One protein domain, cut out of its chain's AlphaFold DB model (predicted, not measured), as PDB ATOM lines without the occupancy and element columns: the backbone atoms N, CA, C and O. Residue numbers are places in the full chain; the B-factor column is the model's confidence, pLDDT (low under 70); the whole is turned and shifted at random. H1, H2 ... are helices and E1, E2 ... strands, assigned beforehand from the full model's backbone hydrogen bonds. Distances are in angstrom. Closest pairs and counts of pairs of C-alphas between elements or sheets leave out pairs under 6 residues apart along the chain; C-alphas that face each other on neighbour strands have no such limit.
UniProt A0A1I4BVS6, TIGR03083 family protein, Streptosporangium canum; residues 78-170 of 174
ATOM      1  N   PRO A  78     186.485  99.595  48.467       96.56
ATOM      2  CA  PRO A  78     185.639 100.674  47.956       96.56
ATOM      3  C   PRO A  78     186.225 101.411  46.740       96.56
ATOM      4  O   PRO A  78     185.481 102.063  46.008       96.56
ATOM      5  N   ASN A  79     187.538 101.327  46.508       97.62
ATOM      6  CA  ASN A  79     188.206 101.991  45.384       97.62
ATOM      7  C   ASN A  79     188.411 101.090  44.161       97.62
ATOM      8  O   ASN A  79     188.902 101.563  43.134       97.62
ATOM      9  N   SER A  80     188.038  99.812  44.245       96.88
ATOM     10  CA  SER A  80     188.078  98.904  43.099       96.88
ATOM     11  C   SER A  80     187.074  99.317  42.015       96.88
ATOM     12  O   SER A  80     186.121 100.054  42.276       96.88
ATOM     13  N   LEU A  81     187.296  98.871  40.777       96.19
ATOM     14  CA  LEU A  81     186.380  99.137  39.665       96.19
ATOM     15  C   LEU A  81     185.130  98.252  39.775       96.19
ATOM     16  O   LEU A  81     185.245  97.057  40.038       96.19
ATOM     17  N   SER A  82     183.959  98.831  39.518       94.81
ATOM     18  CA  SER A  82     182.657  98.154  39.494       94.81
ATOM     19  C   SER A  82     181.838  98.569  38.262       94.81
ATOM     20  O   SER A  82     182.322  99.277  37.373       94.81
ATOM     21  N   LEU A  83     180.585  98.112  38.210       89.25
ATOM     22  CA  LEU A  83     179.597  98.492  37.207       89.25
ATOM     23  C   LEU A  83     179.437 100.020  37.139       89.25
ATOM     24  O   LEU A  83     179.370 100.696  38.165       89.25
ATOM     25  N   GLY A  84     179.359 100.565  35.924       92.75
ATOM     26  CA  GLY A  84     179.122 101.988  35.708       92.75
ATOM     27  C   GLY A  84     177.803 102.474  36.319       92.75
ATOM     28  O   GLY A  84     176.772 101.802  36.264       92.75
ATOM     29  N   VAL A  85     177.820 103.693  36.855       94.00
ATOM     30  CA  VAL A  85     176.630 104.377  37.374       94.00
ATOM     31  C   VAL A  85     176.183 105.392  36.328       94.00
ATOM     32  O   VAL A  85     176.640 106.536  36.299       94.00
ATOM     33  N   SER A  86     175.308 104.940  35.426       90.75
ATOM     34  CA  SER A  86     174.946 105.649  34.190       90.75
ATOM     35  C   SER A  86     174.411 107.061  34.425       90.75
ATOM     36  O   SER A  86     174.836 107.995  33.752       90.75
ATOM     37  N   TRP A  87     173.549 107.253  35.427       92.00
ATOM     38  CA  TRP A  87     172.996 108.568  35.766       92.00
ATOM     39  C   TRP A  87     174.036 109.533  36.357       92.00
ATOM     40  O   TRP A  87     173.839 110.746  36.304       92.00
ATOM     41  N   ALA A  88     175.151 109.021  36.888       95.25
ATOM     42  CA  ALA A  88     176.289 109.826  37.328       95.25
ATOM     43  C   ALA A  88     177.325 110.040  36.213       95.25
ATOM     44  O   ALA A  88     178.264 110.814  36.391       95.25
ATOM     45  N   GLY A  89     177.176 109.365  35.067       94.31
ATOM     46  CA  GLY A  89     178.124 109.431  33.958       94.31
ATOM     47  C   GLY A  89     179.515 108.894  34.292       94.31
ATOM     48  O   GLY A  89     180.490 109.371  33.712       94.31
ATOM     49  N   ILE A  90     179.622 107.962  35.245       94.81
ATOM     50  CA  ILE A  90     180.895 107.365  35.664       94.81
ATOM     51  C   ILE A  90     180.893 105.889  35.274       94.81
ATOM     52  O   ILE A  90     180.116 105.109  35.822       94.81
ATOM     53  N   ASP A  91     181.756 105.525  34.325       94.75
ATOM     54  CA  ASP A  91     181.888 104.164  33.808       94.75
ATOM     55  C   ASP A  91     183.351 103.866  33.400       94.75
ATOM     56  O   ASP A  91     183.893 104.584  32.551       94.75
ATOM     57  N   PRO A  92     184.018 102.857  34.003       94.81
ATOM     58  CA  PRO A  92     183.568 102.108  35.181       94.81
ATOM     59  C   PRO A  92     183.464 103.016  36.414       94.81
ATOM     60  O   PRO A  92     184.216 103.984  36.556       94.81
ATOM     61  N   ALA A  93     182.537 102.705  37.321       96.56
ATOM     62  CA  ALA A  93     182.425 103.424  38.586       96.56
ATOM     63  C   ALA A  93     183.363 102.822  39.641       96.56
ATOM     64  O   ALA A  93     183.637 101.620  39.607       96.56
ATOM     65  N   PRO A  94     183.846 103.617  40.611       97.38
ATOM     66  CA  PRO A  94     184.447 103.044  41.803       97.38
ATOM     67  C   PRO A  94     183.378 102.299  42.611       97.38
ATOM     68  O   PRO A  94     182.218 102.719  42.678       97.38
ATOM     69  N   MET A  95     183.781 101.216  43.263       96.88
ATOM     70  CA  MET A  95     182.896 100.336  44.019       96.88
ATOM     71  C   MET A  95     182.089 101.064  45.096       96.88
ATOM     72  O   MET A  95     180.935 100.712  45.335       96.88
ATOM     73  N   TRP A  96     182.645 102.102  45.725       97.31
ATOM     74  CA  TRP A  96     181.897 102.904  46.693       97.31
ATOM     75  C   TRP A  96     180.663 103.562  46.063       97.31
ATOM     76  O   TRP A  96     179.628 103.633  46.718       97.31
ATOM     77  N   LEU A  97     180.743 104.017  44.807       97.50
ATOM     78  CA  LEU A  97     179.636 104.704  44.137       97.50
ATOM     79  C   LEU A  97     178.575 103.711  43.670       97.50
ATOM     80  O   LEU A  97     177.385 103.980  43.802       97.50
ATOM     81  N   ASP A  98     179.004 102.555  43.171       96.38
ATOM     82  CA  ASP A  98     178.107 101.445  42.849       96.38
ATOM     83  C   ASP A  98     177.382 100.915  44.105       96.38
ATOM     84  O   ASP A  98     176.162 100.784  44.125       96.38
ATOM     85  N   SER A  99     178.102 100.733  45.215       96.19
ATOM     86  CA  SER A  99     177.502 100.347  46.503       96.19
ATOM     87  C   SER A  99     176.532 101.414  47.023       96.19
ATOM     88  O   SER A  99     175.468 101.101  47.555       96.19
ATOM     89  N   ALA A 100     176.877 102.694  46.855       96.88
ATOM     90  CA  ALA A 100     176.016 103.803  47.238       96.88
ATOM     91  C   ALA A 100     174.752 103.880  46.364       96.88
ATOM     92  O   ALA A 100     173.683 104.202  46.883       96.88
ATOM     93  N   ARG A 101     174.843 103.538  45.068       96.00
ATOM     94  CA  ARG A 101     173.684 103.372  44.177       96.00
ATOM     95  C   ARG A 101     172.739 102.301  44.727       96.00
ATOM     96  O   ARG A 101     171.566 102.614  44.918       96.00
ATOM     97  N   ASP A 102     173.229 101.105  45.045       95.25
ATOM     98  CA  ASP A 102     172.393 100.037  45.625       95.25
ATOM     99  C   ASP A 102     171.782 100.462  46.970       95.25
ATOM    100  O   ASP A 102     170.614 100.203  47.259       95.25
ATOM    101  N   PHE A 103     172.534 101.212  47.779       96.44
ATOM    102  CA  PHE A 103     172.013 101.760  49.027       96.44
ATOM    103  C   PHE A 103     170.800 102.685  48.813       96.44
ATOM    104  O   PHE A 103     169.867 102.654  49.618       96.44
ATOM    105  N   THR A 104     170.759 103.475  47.727       97.19
ATOM    106  CA  THR A 104     169.569 104.293  47.408       97.19
ATOM    107  C   THR A 104     168.330 103.446  47.114       97.19
ATOM    108  O   THR A 104     167.223 103.821  47.515       97.19
ATOM    109  N   GLU A 105     168.504 102.286  46.481       94.62
ATOM    110  CA  GLU A 105     167.434 101.329  46.190       94.62
ATOM    111  C   GLU A 105     166.925 100.675  47.482       94.62
ATOM    112  O   GLU A 105     165.732 100.752  47.797       94.62
ATOM    113  N   PHE A 106     167.833 100.162  48.317       95.50
ATOM    114  CA  PHE A 106     167.472  99.557  49.603       95.50
ATOM    115  C   PHE A 106     166.798 100.547  50.552       95.50
ATOM    116  O   PHE A 106     165.813 100.198  51.210       95.50
ATOM    117  N   TRP A 107     167.285 101.790  50.614       97.31
ATOM    118  CA  TRP A 107     166.650 102.831  51.417       97.31
ATOM    119  C   TRP A 107     165.230 103.113  50.915       97.31
ATOM    120  O   TRP A 107     164.288 103.104  51.706       97.31
ATOM    121  N   THR A 108     165.040 103.266  49.602       96.81
ATOM    122  CA  THR A 108     163.719 103.522  49.005       96.81
ATOM    123  C   THR A 108     162.730 102.398  49.320       96.81
ATOM    124  O   THR A 108     161.611 102.659  49.775       96.81
ATOM    125  N   HIS A 109     163.139 101.141  49.155       95.81
ATOM    126  CA  HIS A 109     162.279  99.991  49.440       95.81
ATOM    127  C   HIS A 109     162.003  99.814  50.932       95.81
ATOM    128  O   HIS A 109     160.876  99.492  51.316       95.81
ATOM    129  N   ARG A 110     162.972 100.124  51.799       94.94
ATOM    130  CA  ARG A 110     162.737 100.212  53.244       94.94
ATOM    131  C   ARG A 110     161.643 101.229  53.558       94.94
ATOM    132  O   ARG A 110     160.749 100.909  54.340       94.94
ATOM    133  N   GLN A 111     161.653 102.407  52.935       97.06
ATOM    134  CA  GLN A 111     160.602 103.406  53.149       97.06
ATOM    135  C   GLN A 111     159.227 102.907  52.706       97.06
ATOM    136  O   GLN A 111     158.269 103.013  53.470       97.06
ATOM    137  N   GLN A 112     159.143 102.278  51.532       96.12
ATOM    138  CA  GLN A 112     157.903 101.674  51.039       96.12
ATOM    139  C   GLN A 112     157.354 100.606  52.002       96.12
ATOM    140  O   GLN A 112     156.153 100.584  52.271       96.12
ATOM    141  N   ILE A 113     158.219  99.745  52.555       94.38
ATOM    142  CA  ILE A 113     157.828  98.735  53.553       94.38
ATOM    143  C   ILE A 113     157.320  99.406  54.830       94.38
ATOM    144  O   ILE A 113     156.253  99.042  55.322       94.38
ATOM    145  N   ARG A 114     158.057 100.393  55.354       95.94
ATOM    146  CA  ARG A 114     157.681 101.124  56.571       95.94
ATOM    147  C   ARG A 114     156.306 101.767  56.427       95.94
ATOM    148  O   ARG A 114     155.429 101.504  57.246       95.94
ATOM    149  N   HIS A 115     156.087 102.521  55.352       96.94
ATOM    150  CA  HIS A 115     154.805 103.180  55.091       96.94
ATOM    151  C   HIS A 115     153.667 102.170  54.918       96.94
ATOM    152  O   HIS A 115     152.597 102.349  55.492       96.94
ATOM    153  N   ALA A 116     153.901 101.065  54.200       94.69
ATOM    154  CA  ALA A 116     152.909  99.998  54.046       94.69
ATOM    155  C   ALA A 116     152.569  99.286  55.370       94.69
ATOM    156  O   ALA A 116     151.471  98.751  55.514       94.69
ATOM    157  N   ALA A 117     153.493  99.288  56.332       94.75
ATOM    158  CA  ALA A 117     153.296  98.771  57.683       94.75
ATOM    159  C   ALA A 117     152.718  99.816  58.662       94.75
ATOM    160  O   ALA A 117     152.624  99.540  59.857       94.75
ATOM    161  N   GLY A 118     152.346 101.011  58.184       97.06
ATOM    162  CA  GLY A 118     151.821 102.096  59.019       97.06
ATOM    163  C   GLY A 118     152.879 102.799  59.876       97.06
ATOM    164  O   GLY A 118     152.534 103.455  60.854       97.06
ATOM    165  N   GLN A 119     154.160 102.643  59.542       97.88
ATOM    166  CA  GLN A 119     155.268 103.346  60.183       97.88
ATOM    167  C   GLN A 119     155.620 104.615  59.404       97.88
ATOM    168  O   GLN A 119     155.502 104.654  58.180       97.88
ATOM    169  N   ASP A 120     156.146 105.617  60.102       97.19
ATOM    170  CA  ASP A 120     156.696 106.814  59.467       97.19
ATOM    171  C   ASP A 120     157.985 106.519  58.686       97.19
ATOM    172  O   ASP A 120     158.619 105.463  58.838       97.19
ATOM    173  N   THR A 121     158.417 107.493  57.878       95.00
ATOM    174  CA  THR A 121     159.751 107.506  57.258       95.00
ATOM    175  C   THR A 121     160.840 107.233  58.303       95.00
ATOM    176  O   THR A 121     160.653 107.505  59.488       95.00
ATOM    177  N   ASP A 122     161.958 106.634  57.886       94.62
ATOM    178  CA  ASP A 122     163.039 106.295  58.806       94.62
ATOM    179  C   ASP A 122     163.534 107.593  59.463       94.62
ATOM    180  O   ASP A 122     163.898 108.526  58.742       94.62
ATOM    181  N   PRO A 123     163.472 107.695  60.803       92.94
ATOM    182  CA  PRO A 123     163.819 108.925  61.490       92.94
ATOM    183  C   PRO A 123     165.331 109.161  61.537       92.94
ATOM    184  O   PRO A 123     165.737 110.251  61.929       92.94
ATOM    185  N   ASP A 124     166.164 108.172  61.186       96.06
ATOM    186  CA  ASP A 124     167.616 108.321  61.199       96.06
ATOM    187  C   ASP A 124     168.093 109.158  59.998       96.06
ATOM    188  O   ASP A 124     168.086 108.687  58.852       96.06
ATOM    189  N   PRO A 125     168.559 110.401  60.227       95.88
ATOM    190  CA  PRO A 125     168.932 111.289  59.137       95.88
ATOM    191  C   PRO A 125     170.207 110.848  58.416       95.88
ATOM    192  O   PRO A 125     170.451 111.298  57.297       95.88
ATOM    193  N   ARG A 126     171.021 109.972  59.020       97.31
ATOM    194  CA  ARG A 126     172.303 109.545  58.443       97.31
ATOM    195  C   ARG A 126     172.098 108.823  57.120       97.31
ATOM    196  O   ARG A 126     172.830 109.071  56.168       97.31
ATOM    197  N   PHE A 127     171.085 107.965  57.041       96.94
ATOM    198  CA  PHE A 127     170.824 107.185  55.834       96.94
ATOM    199  C   PHE A 127     170.297 108.058  54.697       96.94
ATOM    200  O   PHE A 127     170.796 107.964  53.579       96.94
ATOM    201  N   LEU A 128     169.360 108.968  54.984       97.56
ATOM    202  CA  LEU A 128     168.888 109.912  53.971       97.56
ATOM    203  C   LEU A 128     170.017 110.853  53.518       97.56
ATOM    204  O   LEU A 128     170.109 111.151  52.335       97.56
ATOM    205  N   SER A 129     170.915 111.264  54.415       97.81
ATOM    206  CA  SER A 129     172.078 112.082  54.049       97.81
ATOM    207  C   SER A 129     172.993 111.370  53.045       97.81
ATOM    208  O   SER A 129     173.385 111.977  52.050       97.81
ATOM    209  N   VAL A 130     173.249 110.067  53.228       97.50
ATOM    210  CA  VAL A 130     173.991 109.250  52.249       97.50
ATOM    211  C   VAL A 130     173.248 109.170  50.915       97.50
ATOM    212  O   VAL A 130     173.860 109.372  49.873       97.50
ATOM    213  N   VAL A 131     171.932 108.928  50.922       98.00
ATOM    214  CA  VAL A 131     171.122 108.896  49.688       98.00
ATOM    215  C   VAL A 131     171.209 110.220  48.926       98.00
ATOM    216  O   VAL A 131     171.418 110.226  47.713       98.00
ATOM    217  N   LEU A 132     171.082 111.344  49.635       97.94
ATOM    218  CA  LEU A 132     171.197 112.672  49.045       97.94
ATOM    219  C   LEU A 132     172.596 112.904  48.473       97.94
ATOM    220  O   LEU A 132     172.702 113.315  47.321       97.94
ATOM    221  N   ASP A 133     173.659 112.594  49.221       97.81
ATOM    222  CA  ASP A 133     175.034 112.749  48.731       97.81
ATOM    223  C   ASP A 133     175.292 111.922  47.465       97.81
ATOM    224  O   ASP A 133     175.873 112.431  46.503       97.81
ATOM    225  N   THR A 134     174.782 110.688  47.419       97.94
ATOM    226  CA  THR A 134     174.849 109.815  46.241       97.94
ATOM    227  C   THR A 134     174.194 110.464  45.028       97.94
ATOM    228  O   THR A 134     174.832 110.572  43.980       97.94
ATOM    229  N   PHE A 135     172.963 110.971  45.153       97.44
ATOM    230  CA  PHE A 135     172.301 111.657  44.040       97.44
ATOM    231  C   PHE A 135     173.025 112.938  43.619       97.44
ATOM    232  O   PHE A 135     173.059 113.258  42.433       97.44
ATOM    233  N   MET A 136     173.672 113.649  44.544       97.56
ATOM    234  CA  MET A 136     174.429 114.858  44.208       97.56
ATOM    235  C   MET A 136     175.681 114.561  43.370       97.56
ATOM    236  O   MET A 136     176.156 115.447  42.655       97.56
ATOM    237  N   ARG A 137     176.164 113.307  43.339       96.69
ATOM    238  CA  ARG A 137     177.190 112.859  42.374       96.69
ATOM    239  C   ARG A 137     176.705 112.906  40.922       96.69
ATOM    240  O   ARG A 137     177.540 112.955  40.024       96.69
ATOM    241  N   ALA A 138     175.392 112.959  40.684       96.44
ATOM    242  CA  ALA A 138     174.806 113.109  39.354       96.44
ATOM    243  C   ALA A 138     174.962 114.520  38.777       96.44
ATOM    244  O   ALA A 138     174.988 114.670  37.559       96.44
ATOM    245  N   LEU A 139     175.070 115.554  39.625       96.06
ATOM    246  CA  LEU A 139     174.977 116.954  39.193       96.06
ATOM    247  C   LEU A 139     175.918 117.317  38.030       96.06
ATOM    248  O   LEU A 139     175.434 117.928  37.075       96.06
ATOM    249  N   PRO A 140     177.216 116.938  38.036       95.12
ATOM    250  CA  PRO A 140     178.101 117.234  36.913       95.12
ATOM    251  C   PRO A 140     177.623 116.589  35.610       95.12
ATOM    252  O   PRO A 140     177.681 117.212  34.554       95.12
ATOM    253  N   HIS A 141     177.122 115.353  35.681       95.50
ATOM    254  CA  HIS A 141     176.601 114.661  34.513       95.50
ATOM    255  C   HIS A 141     175.285 115.279  34.045       95.50
ATOM    256  O   HIS A 141     175.133 115.539  32.856       95.50
ATOM    257  N   THR A 142     174.351 115.582  34.945       95.38
ATOM    258  CA  THR A 142     173.070 116.222  34.609       95.38
ATOM    259  C   THR A 142     173.260 117.571  33.914       95.38
ATOM    260  O   THR A 142     172.538 117.879  32.970       95.38
ATOM    261  N   LEU A 143     174.244 118.362  34.344       95.19
ATOM    262  CA  LEU A 143     174.497 119.712  33.832       95.19
ATOM    263  C   LEU A 143     175.495 119.763  32.668       95.19
ATOM    264  O   LEU A 143     175.827 120.851  32.210       95.19
ATOM    265  N   ARG A 144     175.978 118.619  32.172       93.50
ATOM    266  CA  ARG A 144     177.054 118.554  31.167       93.50
ATOM    267  C   ARG A 144     176.762 119.308  29.860       93.50
ATOM    268  O   ARG A 144     177.691 119.786  29.226       93.50
ATOM    269  N   GLU A 145     175.489 119.426  29.481       94.19
ATOM    270  CA  GLU A 145     175.050 120.134  28.266       94.19
ATOM    271  C   GLU A 145     174.739 121.622  28.524       94.19
ATOM    272  O   GLU A 145     174.356 122.359  27.615       94.19
ATOM    273  N   VAL A 146     174.869 122.087  29.771       94.31
ATOM    274  CA  VAL A 146     174.626 123.483  30.142       94.31
ATOM    275  C   VAL A 146     175.896 124.291  29.895       94.31
ATOM    276  O   VAL A 146     176.886 124.169  30.614       94.31
ATOM    277  N   ALA A 147     175.859 125.163  28.889       93.62
ATOM    278  CA  ALA A 147     176.954 126.086  28.620       93.62
ATOM    279  C   ALA A 147     177.091 127.123  29.751       93.62
ATOM    280  O   ALA A 147     176.164 127.887  30.023       93.62
ATOM    281  N   ALA A 148     178.266 127.178  30.383       94.50
ATOM    282  CA  ALA A 148     178.594 128.155  31.417       94.50
ATOM    283  C   ALA A 148     180.089 128.526  31.374       94.50
ATOM    284  O   ALA A 148     180.921 127.672  31.054       94.50
ATOM    285  N   PRO A 149     180.470 129.774  31.712       95.12
ATOM    286  CA  PRO A 149     181.873 130.134  31.894       95.12
ATOM    287  C   PRO A 149     182.560 129.243  32.937       95.12
ATOM    288  O   PRO A 149     181.965 128.921  33.970       95.12
ATOM    289  N   SER A 150     183.827 128.891  32.702       95.31
ATOM    290  CA  SER A 150     184.637 128.153  33.681       95.31
ATOM    291  C   SER A 150     184.668 128.890  35.025       95.31
ATOM    292  O   SER A 150     184.835 130.108  35.067       95.31
ATOM    293  N   GLY A 151     184.485 128.152  36.117       95.88
ATOM    294  CA  GLY A 151     184.354 128.693  37.469       95.88
ATOM    295  C   GLY A 151     182.925 129.070  37.870       95.88
ATOM    296  O   GLY A 151     182.708 129.387  39.036       95.88
ATOM    297  N   THR A 152     181.941 128.999  36.962       96.81
ATOM    298  CA  THR A 152     180.522 129.149  37.332       96.81
ATOM    299  C   THR A 152     180.128 128.051  38.312       96.81
ATOM    300  O   THR A 152     180.425 126.880  38.078       96.81
ATOM    301  N   GLN A 153     179.447 128.421  39.395       97.31
ATOM    302  CA  GLN A 153     179.031 127.496  40.444       97.31
ATOM    303  C   GLN A 153     177.514 127.470  40.581       97.31
ATOM    304  O   GLN A 153     176.864 128.513  40.606       97.31
ATOM    305  N   ILE A 154     176.967 126.267  40.734       96.62
ATOM    306  CA  ILE A 154     175.604 126.053  41.221       96.62
ATOM    307  C   ILE A 154     175.715 125.425  42.602       96.62
ATOM    308  O   ILE A 154     176.430 124.439  42.789       96.62
ATOM    309  N   GLN A 155     175.003 126.004  43.565       97.94
ATOM    310  CA  GLN A 155     174.883 125.464  44.910       97.94
ATOM    311  C   GLN A 155     173.490 124.862  45.098       97.94
ATOM    312  O   GLN A 155     172.483 125.527  44.862       97.94
ATOM    313  N   VAL A 156     173.447 123.612  45.551       97.94
ATOM    314  CA  VAL A 156     172.222 122.933  45.974       97.94
ATOM    315  C   VAL A 156     172.246 122.838  47.491       97.94
ATOM    316  O   VAL A 156     173.182 122.279  48.064       97.94
ATOM    317  N   ARG A 157     171.217 123.385  48.138       98.12
ATOM    318  CA  ARG A 157     171.026 123.310  49.585       98.12
ATOM    319  C   ARG A 157     169.731 122.569  49.880       98.12
ATOM    320  O   ARG A 157     168.674 122.951  49.388       98.12
ATOM    321  N   ILE A 158     169.833 121.533  50.701       97.50
ATOM    322  CA  ILE A 158     168.688 120.806  51.245       97.50
ATOM    323  C   ILE A 158     168.671 121.072  52.743       97.50
ATOM    324  O   ILE A 158     169.677 120.857  53.416       97.50
ATOM    325  N   ASP A 159     167.549 121.576  53.249       96.56
ATOM    326  CA  ASP A 159     167.364 121.846  54.673       96.56
ATOM    327  C   ASP A 159     167.002 120.571  55.456       96.56
ATOM    328  O   ASP A 159     166.638 119.536  54.896       96.56
ATOM    329  N   GLY A 160     167.055 120.669  56.784       95.31
ATOM    330  CA  GLY A 160     166.677 119.593  57.699       95.31
ATOM    331  C   GLY A 160     167.846 118.695  58.121       95.31
ATOM    332  O   GLY A 160     168.970 118.870  57.655       95.31
ATOM    333  N   PRO A 161     167.605 117.735  59.031       95.38
ATOM    334  CA  PRO A 161     168.682 116.997  59.701       95.38
ATOM    335  C   PRO A 161     169.532 116.111  58.781       95.38
ATOM    336  O   PRO A 161     170.698 115.876  59.075       95.38
ATOM    337  N   ALA A 162     168.953 115.615  57.684       96.00
ATOM    338  CA  ALA A 162     169.659 114.835  56.663       96.00
ATOM    339  C   ALA A 162     170.241 115.705  55.535       96.00
ATOM    340  O   ALA A 162     170.935 115.196  54.654       96.00
ATOM    341  N   GLY A 163     169.894 116.993  55.532       95.69
ATOM    342  CA  GLY A 163     170.235 117.945  54.492       95.69
ATOM    343  C   GLY A 163     171.721 118.288  54.447       95.69
ATOM    344  O   GLY A 163     172.522 117.875  55.284       95.69
ATOM    345  N   GLY A 164     172.096 119.067  53.442       96.62
ATOM    346  CA  GLY A 164     173.484 119.397  53.160       96.62
ATOM    347  C   GLY A 164     173.608 120.513  52.136       96.62
ATOM    348  O   GLY A 164     172.617 121.104  51.695       96.62
ATOM    349  N   THR A 165     174.846 120.835  51.783       98.00
ATOM    350  CA  THR A 165     175.162 121.813  50.741       98.00
ATOM    351  C   THR A 165     176.192 121.218  49.799       98.00
ATOM    352  O   THR A 165     177.280 120.840  50.227       98.00
ATOM    353  N   TRP A 166     175.847 121.165  48.517       98.12
ATOM    354  CA  TRP A 166     176.708 120.670  47.451       98.12
ATOM    355  C   TRP A 166     176.936 121.774  46.436       98.12
ATOM    356  O   TRP A 166     176.043 122.575  46.156       98.12
ATOM    357  N   THR A 167     178.133 121.801  45.866       97.62
ATOM    358  CA  THR A 167     178.488 122.746  44.816       97.62
ATOM    359  C   THR A 167     179.031 121.982  43.626       97.62
ATOM    360  O   THR A 167     179.932 121.156  43.763       97.62
ATOM    361  N   VAL A 168     178.484 122.284  42.455       96.75
ATOM    362  CA  VAL A 168     179.021 121.849  41.169       96.75
ATOM    363  C   VAL A 168     179.618 123.063  40.475       96.75
ATOM    364  O   VAL A 168     178.991 124.120  40.400       96.75
ATOM    365  N   THR A 169     180.850 122.909  40.002       96.25
ATOM    366  CA  THR A 169     181.600 123.964  39.326       96.25
ATOM    367  C   THR A 169     181.763 123.575  37.869       96.25
ATOM    368  O   THR A 169     182.258 122.485  37.580       96.25
ATOM    369  N   ALA A 170     181.389 124.467  36.956       95.25
ATOM    370  CA  ALA A 170     181.745 124.341  35.554       95.25
ATOM    371  C   ALA A 170     183.271 124.399  35.440       95.25
ATOM    372  O   ALA A 170     183.888 125.445  35.649       95.25
TER     373      ALA A 170
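This is residues 78 to 170 of the 174 residues of the protein "TIGR03083 family protein" of Streptosporangium canum (UniProt A0A1I4BVS6). The helix H2 is in the middle of a loose, three-tiered arrangement, with the long helix H1 crossing it on one side and the two-stranded hairpin of E1 and E2 on its other side, E2 the nearer strand. The short helix H3 follows H2 close to E2, and the loop of residues 78 to 94 folds back on itself before H1, with a short antiparallel pairing of residues 81 to 82 with 93 to 94. The printed part has 93 residues, with three named helices and then two named strands, in the order H1, H2, H3, E1, E2; the sheet's order is E1 - E2, antiparallel, and the class is mixed, helices and strands. The whole is loose, with a radius of gyration of the C-alphas of 15.4 A, and elongated, spanning 49 by 32 by 20 A.

After residues 78 to 94, which hold no named element, comes H1, residues 95 to 116. It touches H2, residues 125 to 136, with its residues 97 to 107 alone; the closest C-alphas, those of Thr 104 and Val 131, are 5.4 A apart. The two helices run opposite ways at a steep tilt of 53 degrees. H2 and H3, residues 139 to 142, meet only through their link. E1, residues 153 to 158, and E2, residues 164 to 169, form a hairpin, antiparallel at 164 degrees between their directions; N 156 and O 166 are within hydrogen-bond range at 2.9 A, and N 168 and O 154 at 3.0 A. The closest C-alphas of H2 and E2 are those of Met 136 and Trp 166, 7.0 A apart, and those of H3 and E2 are Pro 140 and Val 168, 6.3 A apart. H1 is apart from H3, E1 and E2, and H2 is apart from E1. In H1 and H2 each O i to N i+4 pair is within hydrogen-bond range, while H3 is too short for such a pair.

H1 begins at C-alpha 95, (182.896, 100.336, 44.019), and is 31.6 A long from first to last C-alpha. H2 measures 16.3 A and H3 5.0 A. E1 is 16.4 A long and E2 16.7 A; E2 ends at C-alpha 169, (181.600, 123.964, 39.326).

The two C-alphas farthest apart, those of Ala 117 and Pro 149, are 49.7 A from each other. The printed part has no cut. No link is long: H2 to H3 and E1 to E2 are tight, and H1 to H2 and H3 to E1 are short. The mean pLDDT of the printed part is 96.0, and no printed residue is under 70.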